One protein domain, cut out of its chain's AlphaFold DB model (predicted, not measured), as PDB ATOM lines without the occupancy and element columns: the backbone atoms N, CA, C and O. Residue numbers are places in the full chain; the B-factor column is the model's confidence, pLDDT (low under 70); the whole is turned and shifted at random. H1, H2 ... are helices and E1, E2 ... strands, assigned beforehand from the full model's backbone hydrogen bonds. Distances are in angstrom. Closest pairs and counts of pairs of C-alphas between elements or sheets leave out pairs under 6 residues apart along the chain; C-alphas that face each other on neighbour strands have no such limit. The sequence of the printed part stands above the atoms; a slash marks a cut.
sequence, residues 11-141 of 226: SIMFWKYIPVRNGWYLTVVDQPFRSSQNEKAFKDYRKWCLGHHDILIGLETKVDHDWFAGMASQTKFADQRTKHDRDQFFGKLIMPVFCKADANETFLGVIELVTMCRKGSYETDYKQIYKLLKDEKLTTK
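AT A GLANCE: This is residues 11 to 141 of the 226 residues of the protein "PB1 domain-containing protein" of Artemisia annua (UniProt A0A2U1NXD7). A twisted sheet of six strands curls round the short helix H2, with the long hairpin of E5 and E6 running through the middle of the domain. H3 covers E5 from the side away from H2, and H1 runs along E1. The printed part has 131 residues, in the order E1 E2 E3 H1 H2 E4 E5 E6 H3, and its class is mixed, helices and strands. The branched sheet's neighbour pairs are antiparallel; the whole is compact, with a radius of gyration of the C-alphas of 14.4 A and spans of 39 by 31 by 28 A.

IN THESE COORDINATES: E1, residues 11 to 20, begins at C-alpha 11 (286.671, 325.349, 399.155) and is 28.5 A long. E2 is residues 23 to 27, E3 33 to 35, H1 40 to 50, H2 68 to 75 and E4 79 to 81. E5, residues 91 to 101, measures 32.7 A; E6, 104 to 115, 33.1 A. H3, residues 123 to 135, measures 18.4 A and ends at C-alpha 135 (301.178, 340.227, 398.124).

HOW THE PARTS SIT: E2 and E3 lie on one side of E1, E6 on the other. N 18 and O 25 are 2.9 A apart in the hairpin E1 and E2, N 12 and O 34 2.8 A between E1 and E3, and N 13 and O 112 2.9 A between E1 and E6. E4, E5 and E6 form a meander, each strand the antiparallel neighbour of the one before, with N 81 to O 92 at 2.8 A and N 95 to O 111 at 2.8 A. H2 is on the sheet; its closest C-alphas to E6 are Ala 69 and Val 110, 6.2 A. H1 lies over E1 at a height over the sheet of 9.3 A, H3 over E5 at 9.6 A. In H1, H2 and H3 every O i to N i+4 pair is within hydrogen-bond range.

THE WHOLE: The farthest C-alphas, Lys 40 and Ala 103, are 43.5 A apart. The printed part has no cut; the link from H1 to H2, 17 residues, is long. Residues 38 and 87 are under pLDDT 70.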
ATOM      1  N   SER A  11     285.526 325.610 398.294       93.94
ATOM      2  CA  SER A  11     286.671 325.349 399.155       93.94
ATOM      3  C   SER A  11     287.975 325.621 398.422       93.94
ATOM      4  O   SER A  11     288.061 325.443 397.213       93.94
ATOM      5  N   ILE A  12     288.980 326.083 399.155       94.81
ATOM      6  CA  ILE A  12     290.336 326.302 398.670       94.81
ATOM      7  C   ILE A  12     291.294 325.471 399.519       94.81
ATOM      8  O   ILE A  12     291.176 325.434 400.749       94.81
ATOM      9  N   MET A  13     292.226 324.790 398.863       95.06
ATOM     10  CA  MET A  13     293.234 323.968 399.520       95.06
ATOM     11  C   MET A  13     294.589 324.082 398.841       95.06
ATOM     12  O   MET A  13     294.678 324.451 397.669       95.06
ATOM     13  N   PHE A  14     295.637 323.749 399.586       96.19
ATOM     14  CA  PHE A  14     296.997 323.716 399.071       96.19
ATOM     15  C   PHE A  14     297.548 322.290 399.045       96.19
ATOM     16  O   PHE A  14     297.571 321.600 400.063       96.19
ATOM     17  N   TRP A  15     298.007 321.875 397.869       96.31
ATOM     18  CA  TRP A  15     298.766 320.657 397.630       96.31
ATOM     19  C   TRP A  15     300.252 320.995 397.662       96.31
ATOM     20  O   TRP A  15     300.775 321.589 396.718       96.31
ATOM     21  N   LYS A  16     300.939 320.627 398.738       96.12
ATOM     22  CA  LYS A  16     302.372 320.853 398.903       96.12
ATOM     23  C   LYS A  16     303.171 319.872 398.054       96.12
ATOM     24  O   LYS A  16     302.936 318.667 398.102       96.12
ATOM     25  N   TYR A  17     304.144 320.399 397.321       95.56
ATOM     26  CA  TYR A  17     305.118 319.614 396.574       95.56
ATOM     27  C   TYR A  17     306.178 319.015 397.505       95.56
ATOM     28  O   TYR A  17     306.766 319.728 398.321       95.56
ATOM     29  N   ILE A  18     306.441 317.714 397.361       94.06
ATOM     30  CA  ILE A  18     307.499 316.997 398.081       94.06
ATOM     31  C   ILE A  18     308.402 316.304 397.052       94.06
ATOM     32  O   ILE A  18     307.978 315.303 396.469       94.06
ATOM     33  N   PRO A  19     309.623 316.810 396.798       93.38
ATOM     34  CA  PRO A  19     310.548 316.178 395.864       93.38
ATOM     35  C   PRO A  19     311.089 314.865 396.434       93.38
ATOM     36  O   PRO A  19     311.409 314.774 397.618       93.38
ATOM     37  N   VAL A  20     311.257 313.868 395.568       92.81
ATOM     38  CA  VAL A  20     311.957 312.614 395.865       92.81
ATOM     39  C   VAL A  20     312.877 312.233 394.707       92.81
ATOM     40  O   VAL A  20     312.826 312.833 393.636       92.81
ATOM     41  N   ARG A  21     313.734 311.225 394.903       87.56
ATOM     42  CA  ARG A  21     314.799 310.866 393.948       87.56
ATOM     43  C   ARG A  21     314.317 310.702 392.496       87.56
ATOM     44  O   ARG A  21     315.014 311.137 391.591       87.56
ATOM     45  N   ASN A  22     313.140 310.104 392.291       85.88
ATOM     46  CA  ASN A  22     312.604 309.766 390.965       85.88
ATOM     47  C   ASN A  22     311.245 310.430 390.672       85.88
ATOM     48  O   ASN A  22     310.429 309.870 389.942       85.88
ATOM     49  N   GLY A  23     310.969 311.595 391.260       91.00
ATOM     50  CA  GLY A  23     309.694 312.278 391.062       91.00
ATOM     51  C   GLY A  23     309.314 313.160 392.239       91.00
ATOM     52  O   GLY A  23     310.165 313.774 392.883       91.00
ATOM     53  N   TRP A  24     308.022 313.244 392.511       93.94
ATOM     54  CA  TRP A  24     307.488 313.992 393.636       93.94
ATOM     55  C   TRP A  24     306.131 313.460 394.076       93.94
ATOM     56  O   TRP A  24     305.423 312.806 393.313       93.94
ATOM     57  N   TYR A  25     305.755 313.811 395.298       92.06
ATOM     58  CA  TYR A  25     304.404 313.642 395.817       92.06
ATOM     59  C   TYR A  25     303.729 315.003 395.957       92.06
ATOM     60  O   TYR A  25     304.390 316.044 396.075       92.06
ATOM     61  N   LEU A  26     302.400 314.990 395.957       93.75
ATOM     62  CA  LEU A  26     301.597 316.128 396.373       93.75
ATOM     63  C   LEU A  26     300.837 315.737 397.626       93.75
ATOM     64  O   LEU A  26     299.947 314.897 397.565       93.75
ATOM     65  N   THR A  27     301.141 316.390 398.740       93.19
ATOM     66  CA  THR A  27     300.405 316.153 399.976       93.19
ATOM     67  C   THR A  27     299.516 317.320 400.315       93.19
ATOM     68  O   THR A  27     299.841 318.487 400.095       93.19
ATOM     69  N   VAL A  28     298.395 316.990 400.923       93.44
ATOM     70  CA  VAL A  28     297.567 317.970 401.593       93.44
ATOM     71  C   VAL A  28     297.562 317.800 403.108       93.44
ATOM     72  O   VAL A  28     296.926 318.591 403.800       93.44
ATOM     73  N   VAL A  29     298.250 316.789 403.636       92.00
ATOM     74  CA  VAL A  29     298.370 316.560 405.079       92.00
ATOM     75  C   VAL A  29     299.016 317.787 405.723       92.00
ATOM     76  O   VAL A  29     299.980 318.348 405.196       92.00
ATOM     77  N   ASP A  30     298.404 318.260 406.807       91.69
ATOM     78  CA  ASP A  30     298.802 319.473 407.532       91.69
ATOM     79  C   ASP A  30     298.919 320.734 406.656       91.69
ATOM     80  O   ASP A  30     299.631 321.680 406.994       91.69
ATOM     81  N   GLN A  31     298.227 320.762 405.509       93.81
ATOM     82  CA  GLN A  31     298.186 321.921 404.621       93.81
ATOM     83  C   GLN A  31     296.905 322.745 404.806       93.81
ATOM     84  O   GLN A  31     295.853 322.192 405.152       93.81
ATOM     85  N   PRO A  32     296.959 324.063 404.523       90.25
ATOM     86  CA  PRO A  32     295.800 324.938 404.618       90.25
ATOM     87  C   PRO A  32     294.597 324.438 403.808       90.25
ATOM     88  O   PRO A  32     294.704 324.098 402.626       90.25
ATOM     89  N   PHE A  33     293.431 324.460 404.452       91.00
ATOM     90  CA  PHE A  33     292.130 324.166 403.863       91.00
ATOM     91  C   PHE A  33     291.100 325.155 404.411       91.00
ATOM     92  O   PHE A  33     291.016 325.369 405.622       91.00
ATOM     93  N   ARG A  34     290.302 325.759 403.530       90.44
ATOM     94  CA  ARG A  34     289.212 326.666 403.911       90.44
ATOM     95  C   ARG A  34     288.006 326.430 403.016       90.44
ATOM     96  O   ARG A  34     288.158 326.380 401.803       90.44
ATOM     97  N   SER A  35     286.808 326.376 403.589       88.38
ATOM     98  CA  SER A  35     285.543 326.362 402.843       88.38
ATOM     99  C   SER A  35     284.667 327.561 403.208       88.38
ATOM    100  O   SER A  35     284.801 328.121 404.298       88.38
ATOM    101  N   SER A  36     283.800 327.998 402.289       79.88
ATOM    102  CA  SER A  36     282.853 329.095 402.534       79.88
ATOM    103  C   SER A  36     281.657 328.678 403.384       79.88
ATOM    104  O   SER A  36     281.060 329.535 404.029       79.88
ATOM    105  N   GLN A  37     281.330 327.381 403.423       72.25
ATOM    106  CA  GLN A  37     280.242 326.808 404.220       72.25
ATOM    107  C   GLN A  37     280.607 325.396 404.707       72.25
ATOM    108  O   GLN A  37     281.506 324.743 404.165       72.25
ATOM    109  N   ASN A  38     279.918 324.915 405.747       62.84
ATOM    110  CA  ASN A  38     280.144 323.613 406.394       62.84
ATOM    111  C   ASN A  38     279.558 322.445 405.567       62.84
ATOM    112  O   ASN A  38     278.960 321.517 406.110       62.84
ATOM    113  N   GLU A  39     279.697 322.505 404.244       74.88
ATOM    114  CA  GLU A  39     279.119 321.532 403.326       74.88
ATOM    115  C   GLU A  39     279.847 320.194 403.431       74.88
ATOM    116  O   GLU A  39     281.059 320.089 403.212       74.88
ATOM    117  N   LYS A  40     279.078 319.147 403.747       86.31
ATOM    118  CA  LYS A  40     279.554 317.762 403.823       86.31
ATOM    119  C   LYS A  40     280.327 317.358 402.561       86.31
ATOM    120  O   LYS A  40     281.365 316.718 402.679       86.31
ATOM    121  N   ALA A  41     279.894 317.823 401.387       88.31
ATOM    122  CA  ALA A  41     280.537 317.550 400.103       88.31
ATOM    123  C   ALA A  41     282.015 317.981 400.050       88.31
ATOM    124  O   ALA A  41     282.861 317.194 399.632       88.31
ATOM    125  N   PHE A  42     282.368 319.182 400.531       89.62
ATOM    126  CA  PHE A  42     283.770 319.624 400.545       89.62
ATOM    127  C   PHE A  42     284.615 318.862 401.561       89.62
ATOM    128  O   PHE A  42     285.794 318.619 401.313       89.62
ATOM    129  N   LYS A  43     284.031 318.456 402.695       88.88
ATOM    130  CA  LYS A  43     284.723 317.614 403.682       88.88
ATOM    131  C   LYS A  43     284.966 316.206 403.150       88.88
ATOM    132  O   LYS A  43     286.038 315.654 403.375       88.88
ATOM    133  N   ASP A  44     283.998 315.641 402.439       90.56
ATOM    134  CA  ASP A  44     284.124 314.325 401.818       90.56
ATOM    135  C   ASP A  44     285.146 314.365 400.674       90.56
ATOM    136  O   ASP A  44     286.047 313.528 400.638       90.56
ATOM    137  N   TYR A  45     285.105 315.399 399.824       89.88
ATOM    138  CA  TYR A  45     286.138 315.630 398.810       89.88
ATOM    139  C   TYR A  45     287.522 315.776 399.450       89.88
ATOM    140  O   TYR A  45     288.481 315.136 399.033       89.88
ATOM    141  N   ARG A  46     287.623 316.545 400.537       91.12
ATOM    142  CA  ARG A  46     288.864 316.714 401.294       91.12
ATOM    143  C   ARG A  46     289.410 315.392 401.843       91.12
ATOM    144  O   ARG A  46     290.617 315.166 401.773       91.12
ATOM    145  N   LYS A  47     288.547 314.531 402.390       91.31
ATOM    146  CA  LYS A  47     288.921 313.183 402.852       91.31
ATOM    147  C   LYS A  47     289.413 312.314 401.700       91.31
ATOM    148  O   LYS A  47     290.420 311.633 401.857       91.31
ATOM    149  N   TRP A  48     288.753 312.380 400.545       89.19
ATOM    150  CA  TRP A  48     289.224 311.710 399.336       89.19
ATOM    151  C   TRP A  48     290.627 312.200 398.942       89.19
ATOM    152  O   TRP A  48     291.516 311.376 398.752       89.19
ATOM    153  N   CYS A  49     290.880 313.517 398.947       89.38
ATOM    154  CA  CYS A  49     292.206 314.084 398.674       89.38
ATOM    155  C   CYS A  49     293.280 313.594 399.656       89.38
ATOM    156  O   CYS A  49     294.399 313.301 399.243       89.38
ATOM    157  N   LEU A  50     292.945 313.475 400.946       88.50
ATOM    158  CA  LEU A  50     293.843 312.913 401.961       88.50
ATOM    159  C   LEU A  50     294.197 311.449 401.669       88.50
ATOM    160  O   LEU A  50     295.298 311.029 401.988       88.50
ATOM    161  N   GLY A  51     293.324 310.685 401.011       84.81
ATOM    162  CA  GLY A  51     293.639 309.330 400.547       84.81
ATOM    163  C   GLY A  51     294.590 309.264 399.343       84.81
ATOM    164  O   GLY A  51     295.085 308.188 399.035       84.81
ATOM    165  N   HIS A  52     294.863 310.389 398.671       75.88
ATOM    166  CA  HIS A  52     295.632 310.454 397.414       75.88
ATOM    167  C   HIS A  52     296.986 311.176 397.567       75.88
ATOM    168  O   HIS A  52     297.579 311.601 396.578       75.88
ATOM    169  N   HIS A  53     297.486 311.345 398.798       70.62
ATOM    170  CA  HIS A  53     298.705 312.119 399.073       70.62
ATOM    171  C   HIS A  53     300.026 311.404 398.724       70.62
ATOM    172  O   HIS A  53     301.036 312.072 398.510       70.62
ATOM    173  N   ASP A  54     300.004 310.073 398.608       71.69
ATOM    174  CA  ASP A  54     301.191 309.231 398.375       71.69
ATOM    175  C   ASP A  54     301.330 308.753 396.922       71.69
ATOM    176  O   ASP A  54     302.092 307.832 396.616       71.69
ATOM    177  N   ILE A  55     300.597 309.359 395.985       80.19
ATOM    178  CA  ILE A  55     300.722 308.993 394.572       80.19
ATOM    179  C   ILE A  55     302.010 309.605 394.019       80.19
ATOM    180  O   ILE A  55     302.142 310.828 393.918       80.19
ATOM    181  N   LEU A  56     302.965 308.746 393.653       84.38
ATOM    182  CA  LEU A  56     304.234 309.164 393.064       84.38
ATOM    183  C   LEU A  56     304.008 309.708 391.648       84.38
ATOM    184  O   LEU A  56     303.575 308.984 390.749       84.38
ATOM    185  N   ILE A  57     304.365 310.973 391.438       83.38
ATOM    186  CA  ILE A  57     304.314 311.650 390.144       83.38
ATOM    187  C   ILE A  57     305.735 311.796 389.597       83.38
ATOM    188  O   ILE A  57     306.582 312.463 390.187       83.38
ATOM    189  N   GLY A  58     305.989 311.207 388.435       80.31
ATOM    190  CA  GLY A  58     307.131 311.503 387.578       80.31
ATOM    191  C   GLY A  58     306.701 312.309 386.351       80.31
ATOM    192  O   GLY A  58     305.510 312.478 386.088       80.31
ATOM    193  N   LEU A  59     307.668 312.783 385.561       72.69
ATOM    194  CA  LEU A  59     307.397 313.531 384.321       72.69
ATOM    195  C   LEU A  59     306.583 312.721 383.298       72.69
ATOM    196  O   LEU A  59     305.747 313.288 382.603       72.69
ATOM    197  N   GLU A  60     306.790 311.404 383.256       76.88
ATOM    198  CA  GLU A  60     306.113 310.484 382.331       76.88
ATOM    199  C   GLU A  60     304.982 309.680 382.997       76.88
ATOM    200  O   GLU A  60     304.363 308.823 382.365       76.88
ATOM    201  N   THR A  61     304.688 309.930 384.279       80.38
ATOM    202  CA  THR A  61     303.582 309.245 384.956       80.38
ATOM    203  C   THR A  61     302.267 309.644 384.301       80.38
ATOM    204  O   THR A  61     301.947 310.828 384.198       80.38
ATOM    205  N   LYS A  62     301.466 308.655 383.894       79.38
ATOM    206  CA  LYS A  62     300.090 308.901 383.465       79.38
ATOM    207  C   LYS A  62     299.260 309.273 384.691       79.38
ATOM    208  O   LYS A  62     298.851 308.405 385.456       79.38
ATOM    209  N   VAL A  63     299.056 310.569 384.886       79.25
ATOM    210  CA  VAL A  63     298.191 311.093 385.942       79.25
ATOM    211  C   VAL A  63     296.733 310.916 385.526       79.25
ATOM    212  O   VAL A  63     296.375 311.200 384.383       79.25
ATOM    213  N   ASP A  64     295.908 310.423 386.451       79.44
ATOM    214  CA  ASP A  64     294.465 310.319 386.259       79.44
ATOM    215  C   ASP A  64     293.879 311.694 385.910       79.44
ATOM    216  O   ASP A  64     294.208 312.701 386.547       79.44
ATOM    217  N   HIS A  65     292.999 311.737 384.909       74.38
ATOM    218  CA  HIS A  65     292.328 312.965 384.521       74.38
ATOM    219  C   HIS A  65     291.561 313.577 385.695       74.38
ATOM    220  O   HIS A  65     291.507 314.796 385.789       74.38
ATOM    221  N   ASP A  66     291.032 312.808 386.639       77.94
ATOM    222  CA  ASP A  66     290.309 313.364 387.785       77.94
ATOM    223  C   ASP A  66     291.222 314.004 388.837       77.94
ATOM    224  O   ASP A  66     290.784 314.875 389.607       77.94
ATOM    225  N   TRP A  67     292.520 313.684 388.810       84.44
ATOM    226  CA  TRP A  67     293.511 314.242 389.721       84.44
ATOM    227  C   TRP A  67     294.145 315.531 389.187       84.44
ATOM    228  O   TRP A  67     295.318 315.612 388.811       84.44
ATOM    229  N   PHE A  68     293.340 316.593 389.190       88.56
ATOM    230  CA  PHE A  68     293.692 317.862 388.551       88.56
ATOM    231  C   PHE A  68     294.962 318.517 389.119       88.56
ATOM    232  O   PHE A  68     295.793 319.010 388.356       88.56
ATOM    233  N   ALA A  69     295.159 318.472 390.442       91.19
ATOM    234  CA  ALA A  69     296.371 318.984 391.085       91.19
ATOM    235  C   ALA A  69     297.634 318.218 390.648       91.19
ATOM    236  O   ALA A  69     298.671 318.835 390.393       91.19
ATOM    237  N   GLY A  70     297.530 316.893 390.489       90.81
ATOM    238  CA  GLY A  70     298.601 316.060 389.946       90.81
ATOM    239  C   GLY A  70     299.014 316.529 388.553       90.81
ATOM    240  O   GLY A  70     300.196 316.790 388.311       90.81
ATOM    241  N   MET A  71     298.041 316.768 387.671       89.06
ATOM    242  CA  MET A  71     298.330 317.243 386.318       89.06
ATOM    243  C   MET A  71     298.935 318.660 386.305       89.06
ATOM    244  O   MET A  71     299.885 318.925 385.561       89.06
ATOM    245  N   ALA A  72     298.463 319.561 387.176       92.19
ATOM    246  CA  ALA A  72     299.051 320.894 387.379       92.19
ATOM    247  C   ALA A  72     300.531 320.815 387.773       92.19
ATOM    248  O   ALA A  72     301.354 321.634 387.362       92.19
ATOM    249  N   SER A  73     300.881 319.821 388.590       91.75
ATOM    250  CA  SER A  73     302.248 319.640 389.061       91.75
ATOM    251  C   SER A  73     303.193 319.117 387.983       91.75
ATOM    252  O   SER A  73     304.386 319.374 388.087       91.75
ATOM    253  N   GLN A  74     302.704 318.445 386.939       90.38
ATOM    254  CA  GLN A  74     303.526 318.079 385.780       90.38
ATOM    255  C   GLN A  74     303.654 319.245 384.801       90.38
ATOM    256  O   GLN A  74     304.743 319.568 384.337       90.38
ATOM    257  N   THR A  75     302.530 319.890 384.505       90.31
ATOM    258  CA  THR A  75     302.425 320.916 383.462       90.31
ATOM    259  C   THR A  75     302.932 322.289 383.890       90.31
ATOM    260  O   THR A  75     303.380 323.065 383.048       90.31
ATOM    261  N   LYS A  76     302.880 322.585 385.192       93.00
ATOM    262  CA  LYS A  76     303.329 323.842 385.805       93.00
ATOM    263  C   LYS A  76     302.585 325.092 385.314       93.00
ATOM    264  O   LYS A  76     303.069 326.198 385.540       93.00
ATOM    265  N   PHE A  77     301.395 324.953 384.729       94.56
ATOM    266  CA  PHE A  77     300.500 326.071 384.406       94.56
ATOM    267  C   PHE A  77     299.151 325.967 385.122       94.56
ATOM    268  O   PHE A  77     298.780 324.904 385.621       94.56
ATOM    269  N   ALA A  78     298.446 327.095 385.231       95.69
ATOM    270  CA  ALA A  78     297.092 327.095 385.764       95.69
ATOM    271  C   ALA A  78     296.122 326.499 384.735       95.69
ATOM    272  O   ALA A  78     296.339 326.586 383.528       95.69
ATOM    273  N   ASP A  79     295.032 325.913 385.204       93.81
ATOM    274  CA  ASP A  79     293.952 325.424 384.349       93.81
ATOM    275  C   ASP A  79     292.645 325.442 385.149       93.81
ATOM    276  O   ASP A  79     292.630 325.569 386.380       93.81
ATOM    277  N   GLN A  80     291.530 325.351 384.448       93.75
ATOM    278  CA  GLN A  80     290.201 325.399 385.032       93.75
ATOM    279  C   GLN A  80     289.315 324.308 384.454       93.75
ATOM    280  O   GLN A  80     289.516 323.841 383.338       93.75
ATOM    281  N   ARG A  81     288.300 323.948 385.231       91.56
ATOM    282  CA  ARG A  81     287.205 323.094 384.807       91.56
ATOM    283  C   ARG A  81     285.887 323.785 385.091       91.56
ATOM    284  O   ARG A  81     285.526 324.084 386.235       91.56
ATOM    285  N   THR A  82     285.206 324.094 384.007       91.38
ATOM    286  CA  THR A  82     284.042 324.966 383.926       91.38
ATOM    287  C   THR A  82     282.766 324.151 383.741       91.38
ATOM    288  O   THR A  82     282.760 322.924 383.768       91.38
ATOM    289  N   LYS A  83     281.643 324.837 383.527       89.69
ATOM    290  CA  LYS A  83     280.375 324.190 383.151       89.69
ATOM    291  C   LYS A  83     280.411 323.509 381.775       89.69
ATOM    292  O   LYS A  83     279.484 322.771 381.460       89.69
ATOM    293  N   HIS A  84     281.430 323.789 380.961       85.44
ATOM    294  CA  HIS A  84     281.599 323.223 379.621       85.44
ATOM    295  C   HIS A  84     282.342 321.881 379.633       85.44
ATOM    296  O   HIS A  84     282.319 321.155 378.639       85.44
ATOM    297  N   ASP A  85     282.969 321.543 380.755       84.56
ATOM    298  CA  ASP A  85     283.642 320.275 380.974       84.56
ATOM    299  C   ASP A  85     282.609 319.184 381.308       84.56
ATOM    300  O   ASP A  85     281.724 319.377 382.156       84.56
ATOM    301  N   ARG A  86     282.702 318.040 380.617       75.00
ATOM    302  CA  ARG A  86     281.815 316.886 380.832       75.00
ATOM    303  C   ARG A  86     282.169 316.152 382.128       75.00
ATOM    304  O   ARG A  86     283.282 316.272 382.627       75.00
ATOM    305  N   ASP A  87     281.191 315.422 382.661       69.00
ATOM    306  CA  ASP A  87     281.361 314.428 383.733       69.00
ATOM    307  C   ASP A  87     281.977 314.943 385.046       69.00
ATOM    308  O   ASP A  87     282.542 314.189 385.833       69.00
ATOM    309  N   GLN A  88     281.816 316.238 385.332       71.44
ATOM    310  CA  GLN A  88     282.306 316.846 386.565       71.44
ATOM    311  C   GLN A  88     281.189 317.304 387.491       71.44
ATOM    312  O   GLN A  88     280.335 318.113 387.121       71.44
ATOM    313  N   PHE A  89     281.256 316.827 388.735       75.62
ATOM    314  CA  PHE A  89     280.372 317.268 389.809       75.62
ATOM    315  C   PHE A  89     280.731 318.679 390.289       75.62
ATOM    316  O   PHE A  89     279.867 319.548 390.376       75.62
ATOM    317  N   PHE A  90     282.020 318.923 390.542       88.06
ATOM    318  CA  PHE A  90     282.519 320.210 391.014       88.06
ATOM    319  C   PHE A  90     283.101 321.051 389.887       88.06
ATOM    320  O   PHE A  90     283.731 320.546 388.962       88.06
ATOM    321  N   GLY A  91     282.977 322.360 390.036       92.12
ATOM    322  CA  GLY A  91     283.817 323.304 389.329       92.12
ATOM    323  C   GLY A  91     285.206 323.393 389.958       92.12
ATOM    324  O   GLY A  91     285.318 323.316 391.182       92.12
ATOM    325  N   LYS A  92     286.264 323.535 389.150       93.50
ATOM    326  CA  LYS A  92     287.643 323.559 389.661       93.50
ATOM    327  C   LYS A  92     288.500 324.647 389.019       93.50
ATOM    328  O   LYS A  92     288.392 324.919 387.828       93.50
ATOM    329  N   LEU A  93     289.417 325.198 389.801       95.62
ATOM    330  CA  LEU A  93     290.534 326.027 389.357       95.62
ATOM    331  C   LEU A  93     291.801 325.523 390.052       95.62
ATOM    332  O   LEU A  93     291.827 325.417 391.276       95.62
ATOM    333  N   ILE A  94     292.850 325.254 389.281       95.94
ATOM    334  CA  ILE A  94     294.177 324.914 389.800       95.94
ATOM    335  C   ILE A  94     295.178 326.015 389.463       95.94
ATOM    336  O   ILE A  94     295.185 326.562 388.360       95.94
ATOM    337  N   MET A  95     296.044 326.332 390.418       97.69
ATOM    338  CA  MET A  95     297.073 327.354 390.266       97.69
ATOM    339  C   MET A  95     298.392 326.848 390.856       97.69
ATOM    340  O   MET A  95     298.512 326.751 392.079       97.69
ATOM    341  N   PRO A  96     299.397 326.515 390.025       97.12
ATOM    342  CA  PRO A  96     300.719 326.155 390.518       97.12
ATOM    343  C   PRO A  96     301.362 327.368 391.193       97.12
ATOM    344  O   PRO A  96     301.326 328.476 390.656       97.12
ATOM    345  N   VAL A  97     301.935 327.165 392.372       97.56
ATOM    346  CA  VAL A  97     302.526 328.221 393.194       97.56
ATOM    347  C   VAL A  97     304.037 328.110 393.144       97.56
ATOM    348  O   VAL A  97     304.594 327.021 393.314       97.56
ATOM    349  N   PHE A  98     304.696 329.246 392.957       96.94
ATOM    350  CA  PHE A  98     306.146 329.327 392.944       96.94
ATOM    351  C   PHE A  98     306.650 330.441 393.852       96.94
ATOM    352  O   PHE A  98     306.022 331.496 393.967       96.94
ATOM    353  N   CYS A  99     307.815 330.210 394.447       94.88
ATOM    354  CA  CYS A  99     308.624 331.242 395.076       94.88
ATOM    355  C   CYS A  99     309.664 331.733 394.068       94.88
ATOM    356  O   CYS A  99     310.327 330.913 393.428       94.88
ATOM    357  N   LYS A 100     309.824 333.051 393.936       86.62
ATOM    358  CA  LYS A 100     310.957 333.632 393.212       86.62
ATOM    359  C   LYS A 100     312.034 334.006 394.222       86.62
ATOM    360  O   LYS A 100     311.853 334.957 394.979       86.62
ATOM    361  N   ALA A 101     313.128 333.254 394.217       80.44
ATOM    362  CA  ALA A 101     314.351 333.601 394.923       80.44
ATOM    363  C   ALA A 101     315.409 333.911 393.856       80.44
ATOM    364  O   ALA A 101     315.879 333.015 393.152       80.44
ATOM    365  N   ASP A 102     315.719 335.196 393.691       76.62
ATOM    366  CA  ASP A 102     316.648 335.705 392.678       76.62
ATOM    367  C   ASP A 102     316.268 335.285 391.240       76.62
ATOM    368  O   ASP A 102     315.136 335.506 390.800       76.62
ATOM    369  N   ALA A 103     317.211 334.696 390.494       76.38
ATOM    370  CA  ALA A 103     317.013 334.206 389.128       76.38
ATOM    371  C   ALA A 103     316.278 332.852 389.054       76.38
ATOM    372  O   ALA A 103     315.889 332.431 387.964       76.38
ATOM    373  N   ASN A 104     316.075 332.176 390.191       82.75
ATOM    374  CA  ASN A 104     315.473 330.850 390.240       82.75
ATOM    375  C   ASN A 104     314.017 330.909 390.717       82.75
ATOM    376  O   ASN A 104     313.652 331.583 391.682       82.75
ATOM    377  N   GLU A 105     313.163 330.151 390.034       89.62
ATOM    378  CA  GLU A 105     311.761 329.982 390.395       89.62
ATOM    379  C   GLU A 105     311.563 328.568 390.954       89.62
ATOM    380  O   GLU A 105     311.732 327.571 390.252       89.62
ATOM    381  N   THR A 106     311.225 328.465 392.239       94.00
ATOM    382  CA  THR A 106     311.010 327.183 392.918       94.00
ATOM    383  C   THR A 106     309.527 326.858 392.966       94.00
ATOM    384  O   THR A 106     308.734 327.633 393.495       94.00
ATOM    385  N   PHE A 107     309.142 325.689 392.455       95.44
ATOM    386  CA  PHE A 107     307.774 325.185 392.558       95.44
ATOM    387  C   PHE A 107     307.470 324.707 393.983       95.44
ATOM    388  O   PHE A 107     308.137 323.810 394.492       95.44
ATOM    389  N   LEU A 108     306.447 325.287 394.614       96.44
ATOM    390  CA  LEU A 108     306.060 324.978 395.995       96.44
ATOM    391  C   LEU A 108     304.899 323.985 396.089       96.44
ATOM    392  O   LEU A 108     304.753 323.292 397.096       96.44
ATOM    393  N   GLY A 109     304.037 323.945 395.074       96.50
ATOM    394  CA  GLY A 109     302.796 323.184 395.136       96.50
ATOM    395  C   GLY A 109     301.698 323.752 394.248       96.50
ATOM    396  O   GLY A 109     301.960 324.514 393.319       96.50
ATOM    397  N   VAL A 110     300.455 323.379 394.533       97.12
ATOM    398  CA  VAL A 110     299.276 323.745 393.740       97.12
ATOM    399  C   VAL A 110     298.169 324.216 394.671       97.12
ATOM    400  O   VAL A 110     297.789 323.511 395.602       97.12
ATOM    401  N   ILE A 111     297.621 325.398 394.411       97.62
ATOM    402  CA  ILE A 111     296.345 325.815 394.993       97.62
ATOM    403  C   ILE A 111     295.227 325.200 394.160       97.62
ATOM    404  O   ILE A 111     295.211 325.355 392.941       97.62
ATOM    405  N   GLU A 112     294.285 324.536 394.818       96.62
ATOM    406  CA  GLU A 112     293.059 324.036 394.207       96.62
ATOM    407  C   GLU A 112     291.858 324.751 394.831       96.62
ATOM    408  O   GLU A 112     291.643 324.698 396.042       96.62
ATOM    409  N   LEU A 113     291.079 325.426 393.990       95.94
ATOM    410  CA  LEU A 113     289.767 325.971 394.311       95.94
ATOM    411  C   LEU A 113     288.705 325.047 393.716       95.94
ATOM    412  O   LEU A 113     288.733 324.744 392.525       95.94
ATOM    413  N   VAL A 114     287.744 324.648 394.539       93.69
ATOM    414  CA  VAL A 114     286.619 323.786 394.179       93.69
ATOM    415  C   VAL A 114     285.324 324.525 394.484       93.69
ATOM    416  O   VAL A 114     285.184 325.071 395.577       93.69
ATOM    417  N   THR A 115     284.363 324.537 393.565       92.69
ATOM    418  CA  THR A 115     283.033 325.133 393.772       92.69
ATOM    419  C   THR A 115     281.929 324.122 393.498       92.69
ATOM    420  O   THR A 115     282.051 323.294 392.596       92.69
ATOM    421  N   MET A 116     280.830 324.193 394.259       87.75
ATOM    422  CA  MET A 116     279.658 323.334 394.022       87.75
ATOM    423  C   MET A 116     279.051 323.607 392.646       87.75
ATOM    424  O   MET A 116     278.820 322.698 391.856       87.75
ATOM    425  N   CYS A 117     278.827 324.884 392.338       86.62
ATOM    426  CA  CYS A 117     278.311 325.298 391.043       86.62
ATOM    427  C   CYS A 117     279.472 325.560 390.084       86.62
ATOM    428  O   CYS A 117     280.357 326.377 390.359       86.62
ATOM    429  N   ARG A 118     279.449 324.885 388.932       90.19
ATOM    430  CA  ARG A 118     280.417 325.094 387.852       90.19
ATOM    431  C   ARG A 118     280.214 326.477 387.228       90.19
ATOM    432  O   ARG A 118     279.147 326.775 386.689       90.19
ATOM    433  N   LYS A 119     281.242 327.324 387.282       91.81
ATOM    434  CA  LYS A 119     281.231 328.648 386.638       91.81
ATOM    435  C   LYS A 119     281.458 328.530 385.130       91.81
ATOM    436  O   LYS A 119     282.005 327.538 384.651       91.81
ATOM    437  N   GLY A 120     281.064 329.563 384.382       90.69
ATOM    438  CA  GLY A 120     281.456 329.710 382.973       90.69
ATOM    439  C   GLY A 120     282.950 329.997 382.800       90.69
ATOM    440  O   GLY A 120     283.540 329.594 381.810       90.69
ATOM    441  N   SER A 121     283.560 330.661 383.785       92.06
ATOM    442  CA  SER A 121     284.990 330.954 383.846       92.06
ATOM    443  C   SER A 121     285.396 331.213 385.298       92.06
ATOM    444  O   SER A 121     284.605 331.759 386.074       92.06
ATOM    445  N   TYR A 122     286.625 330.846 385.649       94.88
ATOM    446  CA  TYR A 122     287.280 331.129 386.929       94.88
ATOM    447  C   TYR A 122     288.303 332.259 386.819       94.88
ATOM    448  O   TYR A 122     289.111 332.450 387.721       94.88
ATOM    449  N   GLU A 123     288.293 333.044 385.740       94.62
ATOM    450  CA  GLU A 123     289.257 334.132 385.545       94.62
ATOM    451  C   GLU A 123     289.220 335.168 386.683       94.62
ATOM    452  O   GLU A 123     290.255 335.673 387.116       94.62
ATOM    453  N   THR A 124     288.031 335.461 387.218       95.38
ATOM    454  CA  THR A 124     287.894 336.370 388.367       95.38
ATOM    455  C   THR A 124     288.518 335.777 389.632       95.38
ATOM    456  O   THR A 124     289.206 336.493 390.362       95.38
ATOM    457  N   ASP A 125     288.320 334.479 389.878       96.12
ATOM    458  CA  ASP A 125     288.924 333.772 391.013       96.12
ATOM    459  C   ASP A 125     290.448 333.689 390.859       96.12
ATOM    460  O   ASP A 125     291.184 333.980 391.802       96.12
ATOM    461  N   TYR A 126     290.924 333.394 389.646       97.00
ATOM    462  CA  TYR A 126     292.339 333.395 389.288       97.00
ATOM    463  C   TYR A 126     292.978 334.754 389.574       97.00
ATOM    464  O   TYR A 126     293.999 334.813 390.252       97.00
ATOM    465  N   LYS A 127     292.365 335.861 389.128       96.62
ATOM    466  CA  LYS A 127     292.871 337.221 389.386       96.62
ATOM    467  C   LYS A 127     292.927 337.535 390.882       96.62
ATOM    468  O   LYS A 127     293.876 338.179 391.333       96.62
ATOM    469  N   GLN A 128     291.946 337.071 391.658       96.50
ATOM    470  CA  GLN A 128     291.940 337.264 393.105       96.50
ATOM    471  C   GLN A 128     293.072 336.486 393.786       96.50
ATOM    472  O   GLN A 128     293.834 337.083 394.544       96.50
ATOM    473  N   ILE A 129     293.222 335.189 393.497       96.56
ATOM    474  CA  ILE A 129     294.299 334.360 394.061       96.56
ATOM    475  C   ILE A 129     295.663 334.878 393.601       96.56
ATOM    476  O   ILE A 129     296.572 334.994 394.415       96.56
ATOM    477  N   TYR A 130     295.801 335.265 392.332       96.69
ATOM    478  CA  TYR A 130     297.022 335.857 391.787       96.69
ATOM    479  C   TYR A 130     297.457 337.099 392.573       96.69
ATOM    480  O   TYR A 130     298.627 337.215 392.933       96.69
ATOM    481  N   LYS A 131     296.521 338.005 392.886       96.75
ATOM    482  CA  LYS A 131     296.812 339.188 393.707       96.75
ATOM    483  C   LYS A 131     297.288 338.796 395.108       96.75
ATOM    484  O   LYS A 131     298.291 339.323 395.566       96.75
ATOM    485  N   LEU A 132     296.610 337.841 395.748       95.94
ATOM    486  CA  LEU A 132     296.982 337.352 397.080       95.94
ATOM    487  C   LEU A 132     298.369 336.697 397.096       95.94
ATOM    488  O   LEU A 132     299.147 336.947 398.005       95.94
ATOM    489  N   LEU A 133     298.694 335.895 396.080       95.50
ATOM    490  CA  LEU A 133     300.027 335.310 395.931       95.50
ATOM    491  C   LEU A 133     301.089 336.398 395.779       95.50
ATOM    492  O   LEU A 133     302.123 336.340 396.439       95.50
ATOM    493  N   LYS A 134     300.818 337.411 394.950       94.38
ATOM    494  CA  LYS A 134     301.742 338.521 394.714       94.38
ATOM    495  C   LYS A 134     302.034 339.315 395.990       94.38
ATOM    496  O   LYS A 134     303.188 339.678 396.204       94.38
ATOM    497  N   ASP A 135     301.022 339.550 396.828       94.44
ATOM    498  CA  ASP A 135     301.178 340.227 398.124       94.44
ATOM    499  C   ASP A 135     302.145 339.457 399.055       94.44
ATOM    500  O   ASP A 135     302.901 340.068 399.804       94.44
ATOM    501  N   GLU A 136     302.198 338.126 398.928       93.00
ATOM    502  CA  GLU A 136     303.098 337.226 399.670       93.00
ATOM    503  C   GLU A 136     304.417 336.924 398.927       93.00
ATOM    504  O   GLU A 136     305.131 335.982 399.268       93.00
ATOM    505  N   LYS A 137     304.760 337.700 397.885       93.69
ATOM    506  CA  LYS A 137     305.947 337.490 397.022       93.69
ATOM    507  C   LYS A 137     305.985 336.120 396.327       93.69
ATOM    508  O   LYS A 137     307.043 335.650 395.906       93.69
ATOM    509  N   LEU A 138     304.827 335.496 396.160       95.38
ATOM    510  CA  LEU A 138     304.644 334.272 395.393       95.38
ATOM    511  C   LEU A 138     304.142 334.603 393.986       95.38
ATOM    512  O   LEU A 138     303.592 335.671 393.712       95.38
ATOM    513  N   THR A 139     304.314 333.660 393.068       95.62
ATOM    514  CA  THR A 139     303.828 333.779 391.693       95.62
ATOM    515  C   THR A 139     303.077 332.525 391.268       95.62
ATOM    516  O   THR A 139     303.170 331.464 391.886       95.62
ATOM    517  N   THR A 140     302.339 332.650 390.174       96.19
ATOM    518  CA  THR A 140     301.734 331.538 389.447       96.19
ATOM    519  C   THR A 140     301.932 331.746 387.947       96.19
ATOM    520  O   THR A 140     302.353 332.825 387.514       96.19
ATOM    521  N   LYS A 141     301.663 330.717 387.149       94.06
ATOM    522  CA  LYS A 141     301.682 330.792 385.684       94.06
ATOM    523  C   LYS A 141     300.261 331.023 385.154       94.06
ATOM    524  O   LYS A 141     299.308 330.614 385.819       94.06
TER     525      LYS A 141